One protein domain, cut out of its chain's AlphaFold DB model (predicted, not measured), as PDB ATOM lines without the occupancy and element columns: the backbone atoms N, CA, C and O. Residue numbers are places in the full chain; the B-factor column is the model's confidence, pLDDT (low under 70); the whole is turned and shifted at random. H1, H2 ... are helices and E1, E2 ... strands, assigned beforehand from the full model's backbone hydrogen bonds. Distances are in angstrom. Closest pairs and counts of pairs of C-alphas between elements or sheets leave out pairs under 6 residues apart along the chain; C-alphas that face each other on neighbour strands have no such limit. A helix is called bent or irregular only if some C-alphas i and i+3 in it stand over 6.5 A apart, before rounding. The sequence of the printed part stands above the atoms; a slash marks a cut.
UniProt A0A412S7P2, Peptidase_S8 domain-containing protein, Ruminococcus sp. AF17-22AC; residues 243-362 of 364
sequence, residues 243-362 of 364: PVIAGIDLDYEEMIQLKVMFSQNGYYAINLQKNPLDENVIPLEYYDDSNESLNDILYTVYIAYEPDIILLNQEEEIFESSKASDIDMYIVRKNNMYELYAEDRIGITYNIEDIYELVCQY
ATOM      1  N   PRO A 243      32.489  26.915  -2.780       95.38
ATOM      2  CA  PRO A 243      31.781  26.002  -1.900       95.38
ATOM      3  C   PRO A 243      30.485  26.598  -1.339       95.38
ATOM      4  O   PRO A 243      30.486  27.661  -0.706       95.38
ATOM      5  N   VAL A 244      29.394  25.855  -1.495       94.81
ATOM      6  CA  VAL A 244      28.129  26.070  -0.792       94.81
ATOM      7  C   VAL A 244      27.915  24.925   0.192       94.81
ATOM      8  O   VAL A 244      27.787  23.760  -0.188       94.81
ATOM      9  N   ILE A 245      27.862  25.258   1.481       94.75
ATOM     10  CA  ILE A 245      27.747  24.284   2.567       94.75
ATOM     11  C   ILE A 245      26.449  24.505   3.329       94.75
ATOM     12  O   ILE A 245      26.225  25.571   3.903       94.75
ATOM     13  N   ALA A 246      25.609  23.475   3.376       93.75
ATOM     14  CA  ALA A 246      24.375  23.494   4.139       93.75
ATOM     15  C   ALA A 246      24.562  22.865   5.527       93.75
ATOM     16  O   ALA A 246      24.940  21.701   5.647       93.75
ATOM     17  N   GLY A 247      24.257  23.619   6.581       93.69
ATOM     18  CA  GLY A 247      24.044  23.084   7.921       93.69
ATOM     19  C   GLY A 247      22.595  22.626   8.064       93.69
ATOM     20  O   GLY A 247      21.688  23.443   7.938       93.69
ATOM     21  N   ILE A 248      22.386  21.331   8.301       91.31
ATOM     22  CA  ILE A 248      21.074  20.723   8.532       91.31
ATOM     23  C   ILE A 248      20.879  20.532  10.036       91.31
ATOM     24  O   ILE A 248      21.646  19.802  10.674       91.31
ATOM     25  N   ASP A 249      19.861  21.202  10.578       89.75
ATOM     26  CA  ASP A 249      19.529  21.249  12.010       89.75
ATOM     27  C   ASP A 249      20.663  21.778  12.907       89.75
ATOM     28  O   ASP A 249      20.739  21.474  14.102       89.75
ATOM     29  N   LEU A 250      21.550  22.600  12.341       90.62
ATOM     30  CA  LEU A 250      22.490  23.390  13.127       90.62
ATOM     31  C   LEU A 250      21.751  24.588  13.728       90.62
ATOM     32  O   LEU A 250      20.961  25.267  13.065       90.62
ATOM     33  N   ASP A 251      22.021  24.870  14.998       88.62
ATOM     34  CA  ASP A 251      21.468  26.059  15.631       88.62
ATOM     35  C   ASP A 251      22.175  27.339  15.143       88.62
ATOM     36  O   ASP A 251      23.192  27.319  14.435       88.62
ATOM     37  N   TYR A 252      21.597  28.492  15.486       86.88
ATOM     38  CA  TYR A 252      22.128  29.783  15.052       86.88
ATOM     39  C   TYR A 252      23.563  30.020  15.534       86.88
ATOM     40  O   TYR A 252      24.361  30.583  14.786       86.88
ATOM     41  N   GLU A 253      23.895  29.594  16.755       89.31
ATOM     42  CA  GLU A 253      25.219  29.809  17.342       89.31
ATOM     43  C   GLU A 253      26.268  28.946  16.638       89.31
ATOM     44  O   GLU A 253      27.350  29.439  16.327       89.31
ATOM     45  N   GLU A 254      25.930  27.701  16.308       92.62
ATOM     46  CA  GLU A 254      26.793  26.783  15.564       92.62
ATOM     47  C   GLU A 254      27.142  27.330  14.173       92.62
ATOM     48  O   GLU A 254      28.311  27.404  13.786       92.62
ATOM     49  N   MET A 255      26.144  27.803  13.429       92.94
ATOM     50  CA  MET A 255      26.369  28.404  12.110       92.94
ATOM     51  C   MET A 255      27.218  29.683  12.184       92.94
ATOM     52  O   MET A 255      28.059  29.931  11.315       92.94
ATOM     53  N   ILE A 256      27.034  30.500  13.228       92.00
ATOM     54  CA  ILE A 256      27.875  31.679  13.476       92.00
ATOM     55  C   ILE A 256      29.312  31.255  13.800       92.00
ATOM     56  O   ILE A 256      30.247  31.840  13.254       92.00
ATOM     57  N   GLN A 257      29.507  30.231  14.634       93.44
ATOM     58  CA  GLN A 257      30.833  29.705  14.961       93.44
ATOM     59  C   GLN A 257      31.570  29.224  13.708       93.44
ATOM     60  O   GLN A 257      32.718  29.622  13.504       93.44
ATOM     61  N   LEU A 258      30.907  28.475  12.819       93.69
ATOM     62  CA  LEU A 258      31.491  28.060  11.540       93.69
ATOM     63  C   LEU A 258      31.917  29.260  10.692       93.69
ATOM     64  O   LEU A 258      33.063  29.332  10.247       93.69
ATOM     65  N   LYS A 259      31.032  30.251  10.524       94.50
ATOM     66  CA  LYS A 259      31.355  31.489   9.800       94.50
ATOM     67  C   LYS A 259      32.593  32.180  10.390       94.50
ATOM     68  O   LYS A 259      33.467  32.633   9.646       94.50
ATOM     69  N   VAL A 260      32.671  32.272  11.721       94.69
ATOM     70  CA  VAL A 260      33.798  32.889  12.433       94.69
ATOM     71  C   VAL A 260      35.092  32.114  12.194       94.69
ATOM     72  O   VAL A 260      36.113  32.751  11.949       94.69
ATOM     73  N   MET A 261      35.068  30.780  12.195       95.31
ATOM     74  CA  MET A 261      36.255  29.957  11.923       95.31
ATOM     75  C   MET A 261      36.819  30.211  10.523       95.31
ATOM     76  O   MET A 261      38.018  30.460  10.389       95.31
ATOM     77  N   PHE A 262      35.972  30.234   9.488       95.75
ATOM     78  CA  PHE A 262      36.405  30.590   8.131       95.75
ATOM     79  C   PHE A 262      36.987  32.006   8.078       95.75
ATOM     80  O   PHE A 262      38.087  32.208   7.565       95.75
ATOM     81  N   SER A 263      36.303  32.965   8.708       94.25
ATOM     82  CA  SER A 263      36.743  34.366   8.755       94.25
ATOM     83  C   SER A 263      38.102  34.537   9.448       94.25
ATOM     84  O   SER A 263      38.959  35.277   8.968       94.25
ATOM     85  N   GLN A 264      38.334  33.836  10.563       95.25
ATOM     86  CA  GLN A 264      39.605  33.866  11.301       95.25
ATOM     87  C   GLN A 264      40.769  33.260  10.511       95.25
ATOM     88  O   GLN A 264      41.917  33.643  10.734       95.25
ATOM     89  N   ASN A 265      40.471  32.362   9.573       95.31
ATOM     90  CA  ASN A 265      41.449  31.749   8.680       95.31
ATOM     91  C   ASN A 265      41.546  32.453   7.313       95.31
ATOM     92  O   ASN A 265      42.175  31.931   6.398       95.31
ATOM     93  N   GLY A 266      40.979  33.659   7.185       95.50
ATOM     94  CA  GLY A 266      41.169  34.526   6.022       95.50
ATOM     95  C   GLY A 266      40.186  34.317   4.871       95.50
ATOM     96  O   GLY A 266      40.382  34.934   3.830       95.50
ATOM     97  N   TYR A 267      39.141  33.508   5.055       96.19
ATOM     98  CA  TYR A 267      38.080  33.318   4.064       96.19
ATOM     99  C   TYR A 267      36.925  34.290   4.300       96.19
ATOM    100  O   TYR A 267      36.454  34.462   5.429       96.19
ATOM    101  N   TYR A 268      36.403  34.882   3.233       96.12
ATOM    102  CA  TYR A 268      35.188  35.675   3.273       96.12
ATOM    103  C   TYR A 268      33.948  34.773   3.219       96.12
ATOM    104  O   TYR A 268      33.475  34.382   2.153       96.12
ATOM    105  N   ALA A 269      33.424  34.437   4.402       95.94
ATOM    106  CA  ALA A 269      32.255  33.576   4.558       95.94
ATOM    107  C   ALA A 269      30.947  34.369   4.687       95.94
ATOM    108  O   ALA A 269      30.787  35.201   5.590       95.94
ATOM    109  N   ILE A 270      29.973  34.037   3.840       96.44
ATOM    110  CA  ILE A 270      28.596  34.524   3.951       96.44
ATOM    111  C   ILE A 270      27.720  33.454   4.582       96.44
ATOM    112  O   ILE A 270      27.802  32.292   4.217       96.44
ATOM    113  N   ASN A 271      26.873  33.857   5.527       94.81
ATOM    114  CA  ASN A 271      25.906  32.976   6.168       94.81
ATOM    115  C   ASN A 271      24.484  33.450   5.840       94.81
ATOM    116  O   ASN A 271      24.160  34.620   6.069       94.81
ATOM    117  N   LEU A 272      23.671  32.539   5.311       93.50
ATOM    118  CA  LEU A 272      22.253  32.701   5.007       93.50
ATOM    119  C   LEU A 272      21.430  31.871   5.991       93.50
ATOM    120  O   LEU A 272      21.597  30.653   6.081       93.50
ATOM    121  N   GLN A 273      20.515  32.517   6.711       88.81
ATOM    122  CA  GLN A 273      19.662  31.844   7.690       88.81
ATOM    123  C   GLN A 273      18.238  32.379   7.637       88.81
ATOM    124  O   GLN A 273      18.012  33.542   7.329       88.81
ATOM    125  N   LYS A 274      17.269  31.542   7.992       84.12
ATOM    126  CA  LYS A 274      15.890  31.973   8.230       84.12
ATOM    127  C   LYS A 274      15.825  32.685   9.582       84.12
ATOM    128  O   LYS A 274      16.308  32.118  10.551       84.12
ATOM    129  N   ASN A 275      15.237  33.879   9.675       80.31
ATOM    130  CA  ASN A 275      15.082  34.633  10.935       80.31
ATOM    131  C   ASN A 275      16.371  34.760  11.798       80.31
ATOM    132  O   ASN A 275      16.363  34.375  12.974       80.31
ATOM    133  N   PRO A 276      17.488  35.281  11.262       82.75
ATOM    134  CA  PRO A 276      18.739  35.370  12.008       82.75
ATOM    135  C   PRO A 276      18.648  36.315  13.216       82.75
ATOM    136  O   PRO A 276      17.946  37.327  13.192       82.75
ATOM    137  N   LEU A 277      19.423  36.007  14.262       81.88
ATOM    138  CA  LEU A 277      19.578  36.863  15.448       81.88
ATOM    139  C   LEU A 277      20.761  37.844  15.342       81.88
ATOM    140  O   LEU A 277      20.771  38.862  16.031       81.88
ATOM    141  N   ASP A 278      21.754  37.539  14.502       85.81
ATOM    142  CA  ASP A 278      22.981  38.328  14.322       85.81
ATOM    143  C   ASP A 278      22.875  39.234  13.085       85.81
ATOM    144  O   ASP A 278      22.455  38.796  12.015       85.81
ATOM    145  N   GLU A 279      23.281  40.502  13.209       84.88
ATOM    146  CA  GLU A 279      23.204  41.485  12.116       84.88
ATOM    147  C   GLU A 279      24.197  41.232  10.967       84.88
ATOM    148  O   GLU A 279      24.057  41.809   9.890       84.88
ATOM    149  N   ASN A 280      25.185  40.358  11.175       86.62
ATOM    150  CA  ASN A 280      26.162  39.938  10.171       86.62
ATOM    151  C   ASN A 280      25.740  38.658   9.436       86.62
ATOM    152  O   ASN A 280      26.559  38.048   8.739       86.62
ATOM    153  N   VAL A 281      24.500  38.219   9.615       92.31
ATOM    154  CA  VAL A 281      23.899  37.102   8.891       92.31
ATOM    155  C   VAL A 281      22.810  37.650   7.982       92.31
ATOM    156  O   VAL A 281      22.077  38.563   8.360       92.31
ATOM    157  N   ILE A 282      22.711  37.102   6.773       93.88
ATOM    158  CA  ILE A 282      21.697  37.526   5.816       93.88
ATOM    159  C   ILE A 282      20.422  36.702   6.053       93.88
ATOM    160  O   ILE A 282      20.478  35.470   5.976       93.88
ATOM    161  N   PRO A 283      19.274  37.350   6.320       92.06
ATOM    162  CA  PRO A 283      17.994  36.661   6.381       92.06
ATOM    163  C   PRO A 283      17.628  36.084   5.009       92.06
ATOM    164  O   PRO A 283      17.637  36.820   4.024       92.06
ATOM    165  N   LEU A 284      17.269  34.802   4.920       88.69
ATOM    166  CA  LEU A 284      16.818  34.187   3.661       88.69
ATOM    167  C   LEU A 284      15.586  34.908   3.096       88.69
ATOM    168  O   LEU A 284      15.508  35.174   1.897       88.69
ATOM    169  N   GLU A 285      14.677  35.324   3.978       87.88
ATOM    170  CA  GLU A 285      13.478  36.096   3.648       87.88
ATOM    171  C   GLU A 285      13.765  37.479   3.039       87.88
ATOM    172  O   GLU A 285      12.860  38.113   2.502       87.88
ATOM    173  N   TYR A 286      15.009  37.972   3.098       90.12
ATOM    174  CA  TYR A 286      15.385  39.193   2.384       90.12
ATOM    175  C   TYR A 286      15.300  39.012   0.860       90.12
ATOM    176  O   TYR A 286      14.955  39.959   0.150       90.12
ATOM    177  N   TYR A 287      15.598  37.805   0.369       88.56
ATOM    178  CA  TYR A 287      15.548  37.466  -1.054       88.56
ATOM    179  C   TYR A 287      14.255  36.741  -1.451       88.56
ATOM    180  O   TYR A 287      13.799  36.895  -2.585       88.56
ATOM    181  N   ASP A 288      13.644  35.989  -0.534       76.81
ATOM    182  CA  ASP A 288      12.461  35.166  -0.805       76.81
ATOM    183  C   ASP A 288      11.135  35.921  -0.581       76.81
ATOM    184  O   ASP A 288      10.490  35.808   0.460       76.81
ATOM    185  N   ASP A 289      10.723  36.718  -1.572       67.44
ATOM    186  CA  ASP A 289       9.467  37.500  -1.536       67.44
ATOM    187  C   ASP A 289       8.332  36.834  -2.359       67.44
ATOM    188  O   ASP A 289       7.182  37.287  -2.351       67.44
ATOM    189  N   SER A 290       8.629  35.742  -3.089       58.22
ATOM    190  CA  SER A 290       7.692  35.142  -4.059       58.22
ATOM    191  C   SER A 290       8.061  33.744  -4.600       58.22
ATOM    192  O   SER A 290       7.899  33.510  -5.797       58.22
ATOM    193  N   ASN A 291       8.488  32.794  -3.755       62.53
ATOM    194  CA  ASN A 291       8.952  31.457  -4.183       62.53
ATOM    195  C   ASN A 291      10.171  31.534  -5.119       62.53
ATOM    196  O   ASN A 291      10.209  30.850  -6.148       62.53
ATOM    197  N   GLU A 292      11.140  32.393  -4.802       78.06
ATOM    198  CA  GLU A 292      12.387  32.390  -5.572       78.06
ATOM    199  C   GLU A 292      13.112  31.059  -5.345       78.06
ATOM    200  O   GLU A 292      13.043  30.470  -4.262       78.06
ATOM    201  N   SER A 293      13.781  30.539  -6.376       85.19
ATOM    202  CA  SER A 293      14.513  29.288  -6.201       85.19
ATOM    203  C   SER A 293      15.734  29.524  -5.312       85.19
ATOM    204  O   SER A 293      16.384  30.567  -5.398       85.19
ATOM    205  N   LEU A 294      16.082  28.544  -4.473       85.75
ATOM    206  CA  LEU A 294      17.285  28.627  -3.643       85.75
ATOM    207  C   LEU A 294      18.538  28.882  -4.500       85.75
ATOM    208  O   LEU A 294      19.395  29.660  -4.098       85.75
ATOM    209  N   ASN A 295      18.602  28.316  -5.707       87.38
ATOM    210  CA  ASN A 295      19.691  28.559  -6.653       87.38
ATOM    211  C   ASN A 295      19.783  30.040  -7.064       87.38
ATOM    212  O   ASN A 295      20.876  30.600  -7.057       87.38
ATOM    213  N   ASP A 296      18.659  30.705  -7.359       88.94
ATOM    214  CA  ASP A 296      18.661  32.138  -7.699       88.94
ATOM    215  C   ASP A 296      19.124  32.993  -6.505       88.94
ATOM    216  O   ASP A 296      19.856  33.970  -6.680       88.94
ATOM    217  N   ILE A 297      18.747  32.615  -5.277       91.25
ATOM    218  CA  ILE A 297      19.203  33.283  -4.047       91.25
ATOM    219  C   ILE A 297      20.716  33.112  -3.877       91.25
ATOM    220  O   ILE A 297      21.434  34.101  -3.718       91.25
ATOM    221  N   LEU A 298      21.210  31.872  -3.942       91.81
ATOM    222  CA  LEU A 298      22.632  31.556  -3.800       91.81
ATOM    223  C   LEU A 298      23.463  32.262  -4.875       91.81
ATOM    224  O   LEU A 298      24.481  32.875  -4.558       91.81
ATOM    225  N   TYR A 299      22.995  32.266  -6.123       92.25
ATOM    226  CA  TYR A 299      23.666  32.964  -7.213       92.25
ATOM    227  C   TYR A 299      23.656  34.487  -7.022       92.25
ATOM    228  O   TYR A 299      24.660  35.161  -7.257       92.25
ATOM    229  N   THR A 300      22.551  35.051  -6.529       93.19
ATOM    230  CA  THR A 300      22.486  36.480  -6.182       93.19
ATOM    231  C   THR A 300      23.517  36.832  -5.116       93.19
ATOM    232  O   THR A 300      24.198  37.846  -5.245       93.19
ATOM    233  N   VAL A 301      23.666  35.991  -4.091       94.44
ATOM    234  CA  VAL A 301      24.666  36.169  -3.032       94.44
ATOM    235  C   VAL A 301      26.088  35.996  -3.570       94.44
ATOM    236  O   VAL A 301      26.969  36.787  -3.247       94.44
ATOM    237  N   TYR A 302      26.320  35.034  -4.455       94.19
ATOM    238  CA  TYR A 302      27.611  34.876  -5.115       94.19
ATOM    239  C   TYR A 302      28.031  36.156  -5.859       94.19
ATOM    240  O   TYR A 302      29.128  36.665  -5.642       94.19
ATOM    241  N   ILE A 303      27.128  36.746  -6.651       92.19
ATOM    242  CA  ILE A 303      27.409  37.965  -7.424       92.19
ATOM    243  C   ILE A 303      27.466  39.231  -6.559       92.19
ATOM    244  O   ILE A 303      28.246  40.136  -6.840       92.19
ATOM    245  N   ALA A 304      26.616  39.344  -5.538       92.81
ATOM    246  CA  ALA A 304      26.499  40.567  -4.745       92.81
ATOM    247  C   ALA A 304      27.636  40.750  -3.730       92.81
ATOM    248  O   ALA A 304      27.926  41.886  -3.345       92.81
ATOM    249  N   TYR A 305      28.229  39.648  -3.269       94.44
ATOM    250  CA  TYR A 305      29.227  39.658  -2.204       94.44
ATOM    251  C   TYR A 305      30.594  39.181  -2.689       94.44
ATOM    252  O   TYR A 305      31.581  39.576  -2.087       94.44
ATOM    253  N   GLU A 306      30.672  38.381  -3.758       94.12
ATOM    254  CA  GLU A 306      31.910  37.707  -4.179       94.12
ATOM    255  C   GLU A 306      32.579  36.935  -3.011       94.12
ATOM    256  O   GLU A 306      33.750  37.172  -2.706       94.12
ATOM    257  N   PRO A 307      31.846  36.060  -2.283       96.69
ATOM    258  CA  PRO A 307      32.401  35.357  -1.132       96.69
ATOM    259  C   PRO A 307      33.334  34.215  -1.536       96.69
ATOM    260  O   PRO A 307      33.261  33.710  -2.651       96.69
ATOM    261  N   ASP A 308      34.167  33.759  -0.601       96.75
ATOM    262  CA  ASP A 308      34.957  32.531  -0.772       96.75
ATOM    263  C   ASP A 308      34.125  31.277  -0.465       96.75
ATOM    264  O   ASP A 308      34.449  30.182  -0.917       96.75
ATOM    265  N   ILE A 309      33.074  31.424   0.348       96.56
ATOM    266  CA  ILE A 309      32.208  30.331   0.800       96.56
ATOM    267  C   ILE A 309      30.824  30.852   1.199       96.56
ATOM    268  O   ILE A 309      30.698  31.896   1.852       96.56
ATOM    269  N   ILE A 310      29.781  30.095   0.848       96.44
ATOM    270  CA  ILE A 310      28.407  30.333   1.302       96.44
ATOM    271  C   ILE A 310      28.007  29.237   2.289       96.44
ATOM    272  O   ILE A 310      28.043  28.050   1.980       96.44
ATOM    273  N   LEU A 311      27.591  29.647   3.481       95.62
ATOM    274  CA  LEU A 311      26.999  28.805   4.509       95.62
ATOM    275  C   LEU A 311      25.486  29.019   4.503       95.62
ATOM    276  O   LEU A 311      25.013  30.153   4.584       95.62
ATOM    277  N   LEU A 312      24.727  27.936   4.421       92.88
ATOM    278  CA  LEU A 312      23.272  27.958   4.382       92.88
ATOM    279  C   LEU A 312      22.720  27.171   5.568       92.88
ATOM    280  O   LEU A 312      23.025  25.993   5.715       92.88
ATOM    281  N   ASN A 313      21.883  27.786   6.399       89.50
ATOM    282  CA  ASN A 313      21.154  27.042   7.425       89.50
ATOM    283  C   ASN A 313      19.836  26.502   6.859       89.50
ATOM    284  O   ASN A 313      19.076  27.259   6.247       89.50
ATOM    285  N   GLN A 314      19.566  25.214   7.062       82.00
ATOM    286  CA  GLN A 314      18.348  24.532   6.622       82.00
ATOM    287  C   GLN A 314      17.794  23.634   7.734       82.00
ATOM    288  O   GLN A 314      18.534  23.031   8.507       82.00
ATOM    289  N   GLU A 315      16.470  23.513   7.769       76.88
ATOM    290  CA  GLU A 315      15.764  22.513   8.579       76.88
ATOM    291  C   GLU A 315      15.684  21.190   7.786       76.88
ATOM    292  O   GLU A 315      15.482  21.218   6.564       76.88
ATOM    293  N   GLU A 316      15.822  20.035   8.452       72.06
ATOM    294  CA  GLU A 316      15.841  18.703   7.805       72.06
ATOM    295  C   GLU A 316      14.623  18.453   6.893       72.06
ATOM    296  O   GLU A 316      14.775  17.995   5.757       72.06
ATOM    297  N   GLU A 317      13.422  18.852   7.329       65.19
ATOM    298  CA  GLU A 317      12.173  18.698   6.561       65.19
ATOM    299  C   GLU A 317      12.213  19.420   5.202       65.19
ATOM    300  O   GLU A 317      11.696  18.923   4.196       65.19
ATOM    301  N   ILE A 318      12.841  20.598   5.154       60.09
ATOM    302  CA  ILE A 318      12.958  21.399   3.932       60.09
ATOM    303  C   ILE A 318      13.999  20.762   3.017       60.09
ATOM    304  O   ILE A 318      13.755  20.621   1.815       60.09
ATOM    305  N   PHE A 319      15.122  20.313   3.575       63.00
ATOM    306  CA  PHE A 319      16.213  19.710   2.822       63.00
ATOM    307  C   PHE A 319      15.789  18.462   2.034       63.00
ATOM    308  O   PHE A 319      16.082  18.361   0.839       63.00
ATOM    309  N   GLU A 320      15.043  17.538   2.652       61.62
ATOM    310  CA  GLU A 320      14.581  16.319   1.967       61.62
ATOM    311  C   GLU A 320      13.694  16.621   0.748       61.62
ATOM    312  O   GLU A 320      13.685  15.866  -0.229       61.62
ATOM    313  N   SER A 321      12.982  17.750   0.779       54.12
ATOM    314  CA  SER A 321      12.080  18.187  -0.288       54.12
ATOM    315  C   SER A 321      12.749  19.021  -1.389       54.12
ATOM    316  O   SER A 321      12.179  19.157  -2.473       54.12
ATOM    317  N   SER A 322      13.939  19.580  -1.134       56.00
ATOM    318  CA  SER A 322      14.483  20.701  -1.913       56.00
ATOM    319  C   SER A 322      15.964  20.587  -2.270       56.00
ATOM    320  O   SER A 322      16.567  21.617  -2.553       56.00
ATOM    321  N   LYS A 323      16.544  19.373  -2.298       60.44
ATOM    322  CA  LYS A 323      17.953  19.141  -2.683       60.44
ATOM    323  C   LYS A 323      18.362  20.013  -3.874       60.44
ATOM    324  O   LYS A 323      18.046  19.700  -5.024       60.44
ATOM    325  N   ALA A 324      19.037  21.114  -3.566       63.50
ATOM    326  CA  ALA A 324      19.498  22.066  -4.551       63.50
ATOM    327  C   ALA A 324      20.708  21.464  -5.259       63.50
ATOM    328  O   ALA A 324      21.544  20.817  -4.628       63.50
ATOM    329  N   SER A 325      20.794  21.667  -6.572       66.19
ATOM    330  CA  SER A 325      21.941  21.218  -7.370       66.19
ATOM    331  C   SER A 325      23.250  21.885  -6.961       66.19
ATOM    332  O   SER A 325      24.308  21.347  -7.262       66.19
ATOM    333  N   ASP A 326      23.161  23.037  -6.298       79.62
ATOM    334  CA  ASP A 326      24.287  23.939  -6.081       79.62
ATOM    335  C   ASP A 326      24.810  23.870  -4.636       79.62
ATOM    336  O   ASP A 326      25.524  24.769  -4.216       79.62
ATOM    337  N   ILE A 327      24.426  22.848  -3.855       89.06
ATOM    338  CA  ILE A 327      25.006  22.586  -2.528       89.06
ATOM    339  C   ILE A 327      26.047  21.473  -2.647       89.06
ATOM    340  O   ILE A 327      25.706  20.327  -2.954       89.06
ATOM    341  N   ASP A 328      27.296  21.807  -2.333       91.94
ATOM    342  CA  ASP A 328      28.446  20.907  -2.450       91.94
ATOM    343  C   ASP A 328      28.619  19.999  -1.229       91.94
ATOM    344  O   ASP A 328      29.096  18.868  -1.344       91.94
ATOM    345  N   MET A 329      28.252  20.489  -0.040       93.50
ATOM    346  CA  MET A 329      28.429  19.759   1.214       93.50
ATOM    347  C   MET A 329      27.280  19.997   2.197       93.50
ATOM    348  O   MET A 329      26.755  21.100   2.319       93.50
ATOM    349  N   TYR A 330      26.946  18.960   2.961       92.38
ATOM    350  CA  TYR A 330      25.977  18.981   4.048       92.38
ATOM    351  C   TYR A 330      26.653  18.627   5.369       92.38
ATOM    352  O   TYR A 330      27.368  17.628   5.460       92.38
ATOM    353  N   ILE A 331      26.376  19.412   6.404       94.69
ATOM    354  CA  ILE A 331      26.744  19.140   7.791       94.69
ATOM    355  C   ILE A 331      25.447  18.833   8.528       94.69
ATOM    356  O   ILE A 331      24.615  19.716   8.692       94.69
ATOM    357  N   VAL A 332      25.260  17.596   8.975       93.31
ATOM    358  CA  VAL A 332      24.036  17.172   9.665       93.31
ATOM    359  C   VAL A 332      24.312  17.044  11.156       93.31
ATOM    360  O   VAL A 332      25.172  16.251  11.561       93.31
ATOM    361  N   ARG A 333      23.572  17.789  11.984       91.81
ATOM    362  CA  ARG A 333      23.626  17.641  13.444       91.81
ATOM    363  C   ARG A 333      22.783  16.445  13.879       91.81
ATOM    364  O   ARG A 333      21.583  16.391  13.640       91.81
ATOM    365  N   LYS A 334      23.395  15.481  14.573       89.56
ATOM    366  CA  LYS A 334      22.700  14.328  15.169       89.56
ATOM    367  C   LYS A 334      23.066  14.193  16.637       89.56
ATOM    368  O   LYS A 334      24.165  13.766  16.971       89.56
ATOM    369  N   ASN A 335      22.132  14.473  17.542       86.31
ATOM    370  CA  ASN A 335      22.390  14.440  18.987       86.31
ATOM    371  C   ASN A 335      23.625  15.296  19.366       86.31
ATOM    372  O   ASN A 335      23.571  16.517  19.275       86.31
ATOM    373  N   ASN A 336      24.737  14.656  19.755       88.44
ATOM    374  CA  ASN A 336      25.983  15.305  20.184       88.44
ATOM    375  C   ASN A 336      27.116  15.160  19.147       88.44
ATOM    376  O   ASN A 336      28.287  15.152  19.525       88.44
ATOM    377  N   MET A 337      26.795  14.929  17.873       94.44
ATOM    378  CA  MET A 337      27.793  14.762  16.817       94.44
ATOM    379  C   MET A 337      27.354  15.399  15.500       94.44
ATOM    380  O   MET A 337      26.164  15.605  15.264       94.44
ATOM    381  N   TYR A 338      28.333  15.655  14.638       95.62
ATOM    382  CA  TYR A 338      28.168  16.207  13.302       95.62
ATOM    383  C   TYR A 338      28.646  15.188  12.272       95.62
ATOM    384  O   TYR A 338      29.733  14.614  12.398       95.62
ATOM    385  N   GLU A 339      27.832  14.964  11.250       95.06
ATOM    386  CA  GLU A 339      28.166  14.115  10.110       95.06
ATOM    387  C   GLU A 339      28.282  14.978   8.852       95.06
ATOM    388  O   GLU A 339      27.374  15.753   8.556       95.06
ATOM    389  N   LEU A 340      29.385  14.847   8.113       95.44
ATOM    390  CA  LEU A 340      29.632  15.617   6.894       95.44
ATOM    391  C   LEU A 340      29.443  14.734   5.662       95.44
ATOM    392  O   LEU A 340      29.968  13.616   5.616       95.44
ATOM    393  N   TYR A 341      28.740  15.248   4.658       92.31
ATOM    394  CA  TYR A 341      28.419  14.556   3.412       92.31
ATOM    395  C   TYR A 341      28.658  15.471   2.210       92.31
ATOM    396  O   TYR A 341      28.259  16.627   2.253       92.31
ATOM    397  N   ALA A 342      29.235  14.945   1.134       88.00
ATOM    398  CA  ALA A 342      29.102  15.511  -0.212       88.00
ATOM    399  C   ALA A 342      28.298  14.506  -1.052       88.00
ATOM    400  O   ALA A 342      27.135  14.250  -0.736       88.00
ATOM    401  N   GLU A 343      28.914  13.844  -2.038       82.62
ATOM    402  CA  GLU A 343      28.319  12.658  -2.680       82.62
ATOM    403  C   GLU A 343      28.272  11.456  -1.719       82.62
ATOM    404  O   GLU A 343      27.257  10.767  -1.617       82.62
ATOM    405  N   ASP A 344      29.355  11.262  -0.965       84.50
ATOM    406  CA  ASP A 344      29.515  10.239   0.066       84.50
ATOM    407  C   ASP A 344      29.775  10.883   1.437       84.50
ATOM    408  O   ASP A 344      30.045  12.084   1.556       84.50
ATOM    409  N   ARG A 345      29.716  10.076   2.504       88.50
ATOM    410  CA  ARG A 345      30.070  10.548   3.848       88.50
ATOM    411  C   ARG A 345      31.567  10.850   3.930       88.50
ATOM    412  O   ARG A 345      32.389   9.952   3.766       88.50
ATOM    413  N   ILE A 346      31.893  12.089   4.275       91.00
ATOM    414  CA  ILE A 346      33.262  12.601   4.397       91.00
ATOM    415  C   ILE A 346      33.833  12.274   5.776       91.00
ATOM    416  O   ILE A 346      34.952  11.781   5.898       91.00
ATOM    417  N   GLY A 347      33.059  12.521   6.836       92.25
ATOM    418  CA  GLY A 347      33.586  12.442   8.193       92.25
ATOM    419  C   GLY A 347      32.527  12.494   9.284       92.25
ATOM    420  O   GLY A 347      31.346  12.728   9.034       92.25
ATOM    421  N   ILE A 348      32.985  12.229  10.507       94.62
ATOM    422  CA  ILE A 348      32.238  12.434  11.747       94.62
ATOM    423  C   ILE A 348      33.125  13.210  12.707       94.62
ATOM    424  O   ILE A 348      34.289  12.850  12.880       94.62
ATOM    425  N   THR A 349      32.536  14.178  13.400       95.62
ATOM    426  CA  THR A 349      33.150  14.807  14.567       95.62
ATOM    427  C   THR A 349      32.137  15.016  15.697       95.62
ATOM    428  O   THR A 349      30.928  14.999  15.488       95.62
ATOM    429  N   TYR A 350      32.647  15.181  16.914       94.50
ATOM    430  CA  TYR A 350      31.891  15.560  18.106       94.50
ATOM    431  C   TYR A 350      32.085  17.038  18.475       94.50
ATOM    432  O   TYR A 350      31.361  17.536  19.332       94.50
ATOM    433  N   ASN A 351      33.032  17.738  17.834       93.44
ATOM    434  CA  ASN A 351      33.285  19.159  18.058       93.44
ATOM    435  C   ASN A 351      33.103  19.935  16.756       93.44
ATOM    436  O   ASN A 351      33.619  19.549  15.709       93.44
ATOM    437  N   ILE A 352      32.421  21.071  16.845       91.12
ATOM    438  CA  ILE A 352      32.200  21.967  15.709       91.12
ATOM    439  C   ILE A 352      33.504  22.557  15.149       91.12
ATOM    440  O   ILE A 352      33.603  22.809  13.955       91.12
ATOM    441  N   GLU A 353      34.527  22.703  15.993       91.06
ATOM    442  CA  GLU A 353      35.867  23.179  15.614       91.06
ATOM    443  C   GLU A 353      36.535  22.277  14.567       91.06
ATOM    444  O   GLU A 353      37.183  22.773  13.647       91.06
ATOM    445  N   ASP A 354      36.301  20.965  14.640       94.19
ATOM    446  CA  ASP A 354      36.902  19.999  13.715       94.19
ATOM    447  C   ASP A 354      36.231  20.034  12.325       94.19
ATOM    448  O   ASP A 354      36.783  19.526  11.348       94.19
ATOM    449  N   ILE A 355      35.035  20.631  12.207       94.94
ATOM    450  CA  ILE A 355      34.304  20.738  10.935       94.94
ATOM    451  C   ILE A 355      35.095  21.582   9.939       94.94
ATOM    452  O   ILE A 355      35.194  21.205   8.774       94.94
ATOM    453  N   TYR A 356      35.694  22.688  10.391       94.56
ATOM    454  CA  TYR A 356      36.505  23.555   9.538       94.56
ATOM    455  C   TYR A 356      37.640  22.777   8.854       94.56
ATOM    456  O   TYR A 356      37.819  22.886   7.640       94.56
ATOM    457  N   GLU A 357      38.370  21.952   9.612       93.44
ATOM    458  CA  GLU A 357      39.477  21.159   9.073       93.44
ATOM    459  C   GLU A 357      38.989  20.126   8.053       93.44
ATOM    460  O   GLU A 357      39.597  19.982   6.994       93.44
ATOM    461  N   LEU A 358      37.876  19.443   8.338       94.00
ATOM    462  CA  LEU A 358      37.284  18.461   7.425       94.00
ATOM    463  C   LEU A 358      36.807  19.103   6.116       94.00
ATOM    464  O   LEU A 358      37.036  18.548   5.042       94.00
ATOM    465  N   VAL A 359      36.177  20.278   6.200       94.44
ATOM    466  CA  VAL A 359      35.757  21.047   5.023       94.44
ATOM    467  C   VAL A 359      36.976  21.446   4.193       94.44
ATOM    468  O   VAL A 359      37.009  21.202   2.988       94.44
ATOM    469  N   CYS A 360      38.007  22.008   4.826       92.56
ATOM    470  CA  CYS A 360      39.215  22.434   4.122       92.56
ATOM    471  C   CYS A 360      39.956  21.256   3.481       92.56
ATOM    472  O   CYS A 360      40.442  21.390   2.368       92.56
ATOM    473  N   GLN A 361      40.019  20.097   4.142       92.06
ATOM    474  CA  GLN A 361      40.626  18.888   3.571       92.06
ATOM    475  C   GLN A 361      39.893  18.381   2.326       92.06
ATOM    476  O   GLN A 361      40.525  17.773   1.468       92.06
ATOM    477  N   TYR A 362      38.580  18.598   2.240       93.50
ATOM    478  CA  TYR A 362      37.781  18.184   1.090       93.50
ATOM    479  C   TYR A 362      37.949  19.123  -0.114       93.50
ATOM    480  O   TYR A 362      38.018  18.645  -1.243       93.50
TER     481      TYR A 362
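What this domain is: This is residues 243 to 362 of the 364 residues of the protein "Peptidase_S8 domain-containing protein" of Ruminococcus sp. AF17-22AC (UniProt A0A412S7P2). Look first for one strongly twisted sheet of six strands that runs through the whole domain, with helices over both of its faces: H1 and H4 cover one face and meet there, while H2 and H3 lie well separated over the other. E2, at one edge, has a long loop beside it, residues 274 to 293, and the opposite edge is a small meander, E4 E5 E6. The printed part has 120 residues, with four named helices and six named strands in the order E1 H1 E2 H2 E3 H3 E4 E5 E6 H4, class mixed, helices and strands. The sheet runs E2 E3 E1 E4 E5 E6 and is mixed, parallel from E2 to E4 and antiparallel from there to E6. The whole is compact, with a radius of gyration of the C-alphas of 13.4 A and spans of 38 by 32 by 26 A.

Where its parts are: Start in the sheet at C-alpha 244, at (28.129, 26.070, -0.792), where E1 begins; it runs to residue 248. Beside it are E3, residues 309 to 314 and 16.1 A long, and E4, residues 329 to 334 and 16.0 A long. Then find E2 at residues 269 to 273, E5 at 337 to 341 and E6 at 345 to 349. The longest helix is H1, residues 252 to 264, which runs 18.3 A from C-alpha 252 at (22.128, 29.783, 15.052). H2 takes residues 294 to 305 over 16.3 A, and H3 residues 316 to 322. H4, residues 353 to 362, runs 15.5 A to C-alpha 362 at (37.781, 18.184, 1.090); it is neither bent nor irregular, but only just: C-alphas 353 and 356 are 6.1 A apart.

How they stand to each other: Begin at inner strand E1. Its neighbour E3 is parallel at 25 degrees, with N 247 and O 312 2.8 A apart, within hydrogen-bond range. Its other neighbour, E4, is parallel at 15 degrees; look at N 331 and O 246, 2.8 A. Edge strand E2 is parallel to E3 at 17 degrees, with N 272 and O 311 at 2.8 A. The hairpin E4 and E5 is antiparallel at 155 degrees, with N 332 and O 339 at 2.8 A. The hairpin E5 and E6 is antiparallel at 161 degrees, with N 338 and O 349 at 2.8 A; E4 E5 E6 form a meander, each strand the antiparallel neighbour of the one before. H1 is on the sheet at a height of 8.9 A, over E3 and along the strands. H4, on the same face, lies over E5 at 8.8 A, also along the strands. These two helices touch, H1 with residues 258 to 262 alone, at a steep tilt of 60 degrees, the same way; their closest C-alphas, of Met 261 and Tyr 356, are 6.8 A apart. On the opposite face, H2 lies over E3 at a height of 10.0 A, slantwise to the strands, and H3 over E1 at 10.6 A, along the strands; H2 and H3 are apart. E2, H2, E3 form a strand-helix-strand unit, two parallel neighbour strands with a helix between them in the chain, its crossover right-handed. E1, H1, E2 and E3, H3, E4 are split units, with another strand between the two in the sheet, both right-handed. Every O i to N i+4 pair is within hydrogen-bond range in H1 and H2; in H3 it is 2 of 3, in H4 5 of 6.

The domain as a whole: The two C-alphas farthest apart, of Ser 290 and Tyr 350, are 38.2 A apart. The printed part has no cut. The one long link, E2 to H2, has 20 residues; within it, residues 282 to 283 pair in parallel with residues 272 to 273 of E2. The mean pLDDT of the printed part is 88.1; look for values under 70 at residues 289 to 291 and 317 to 325.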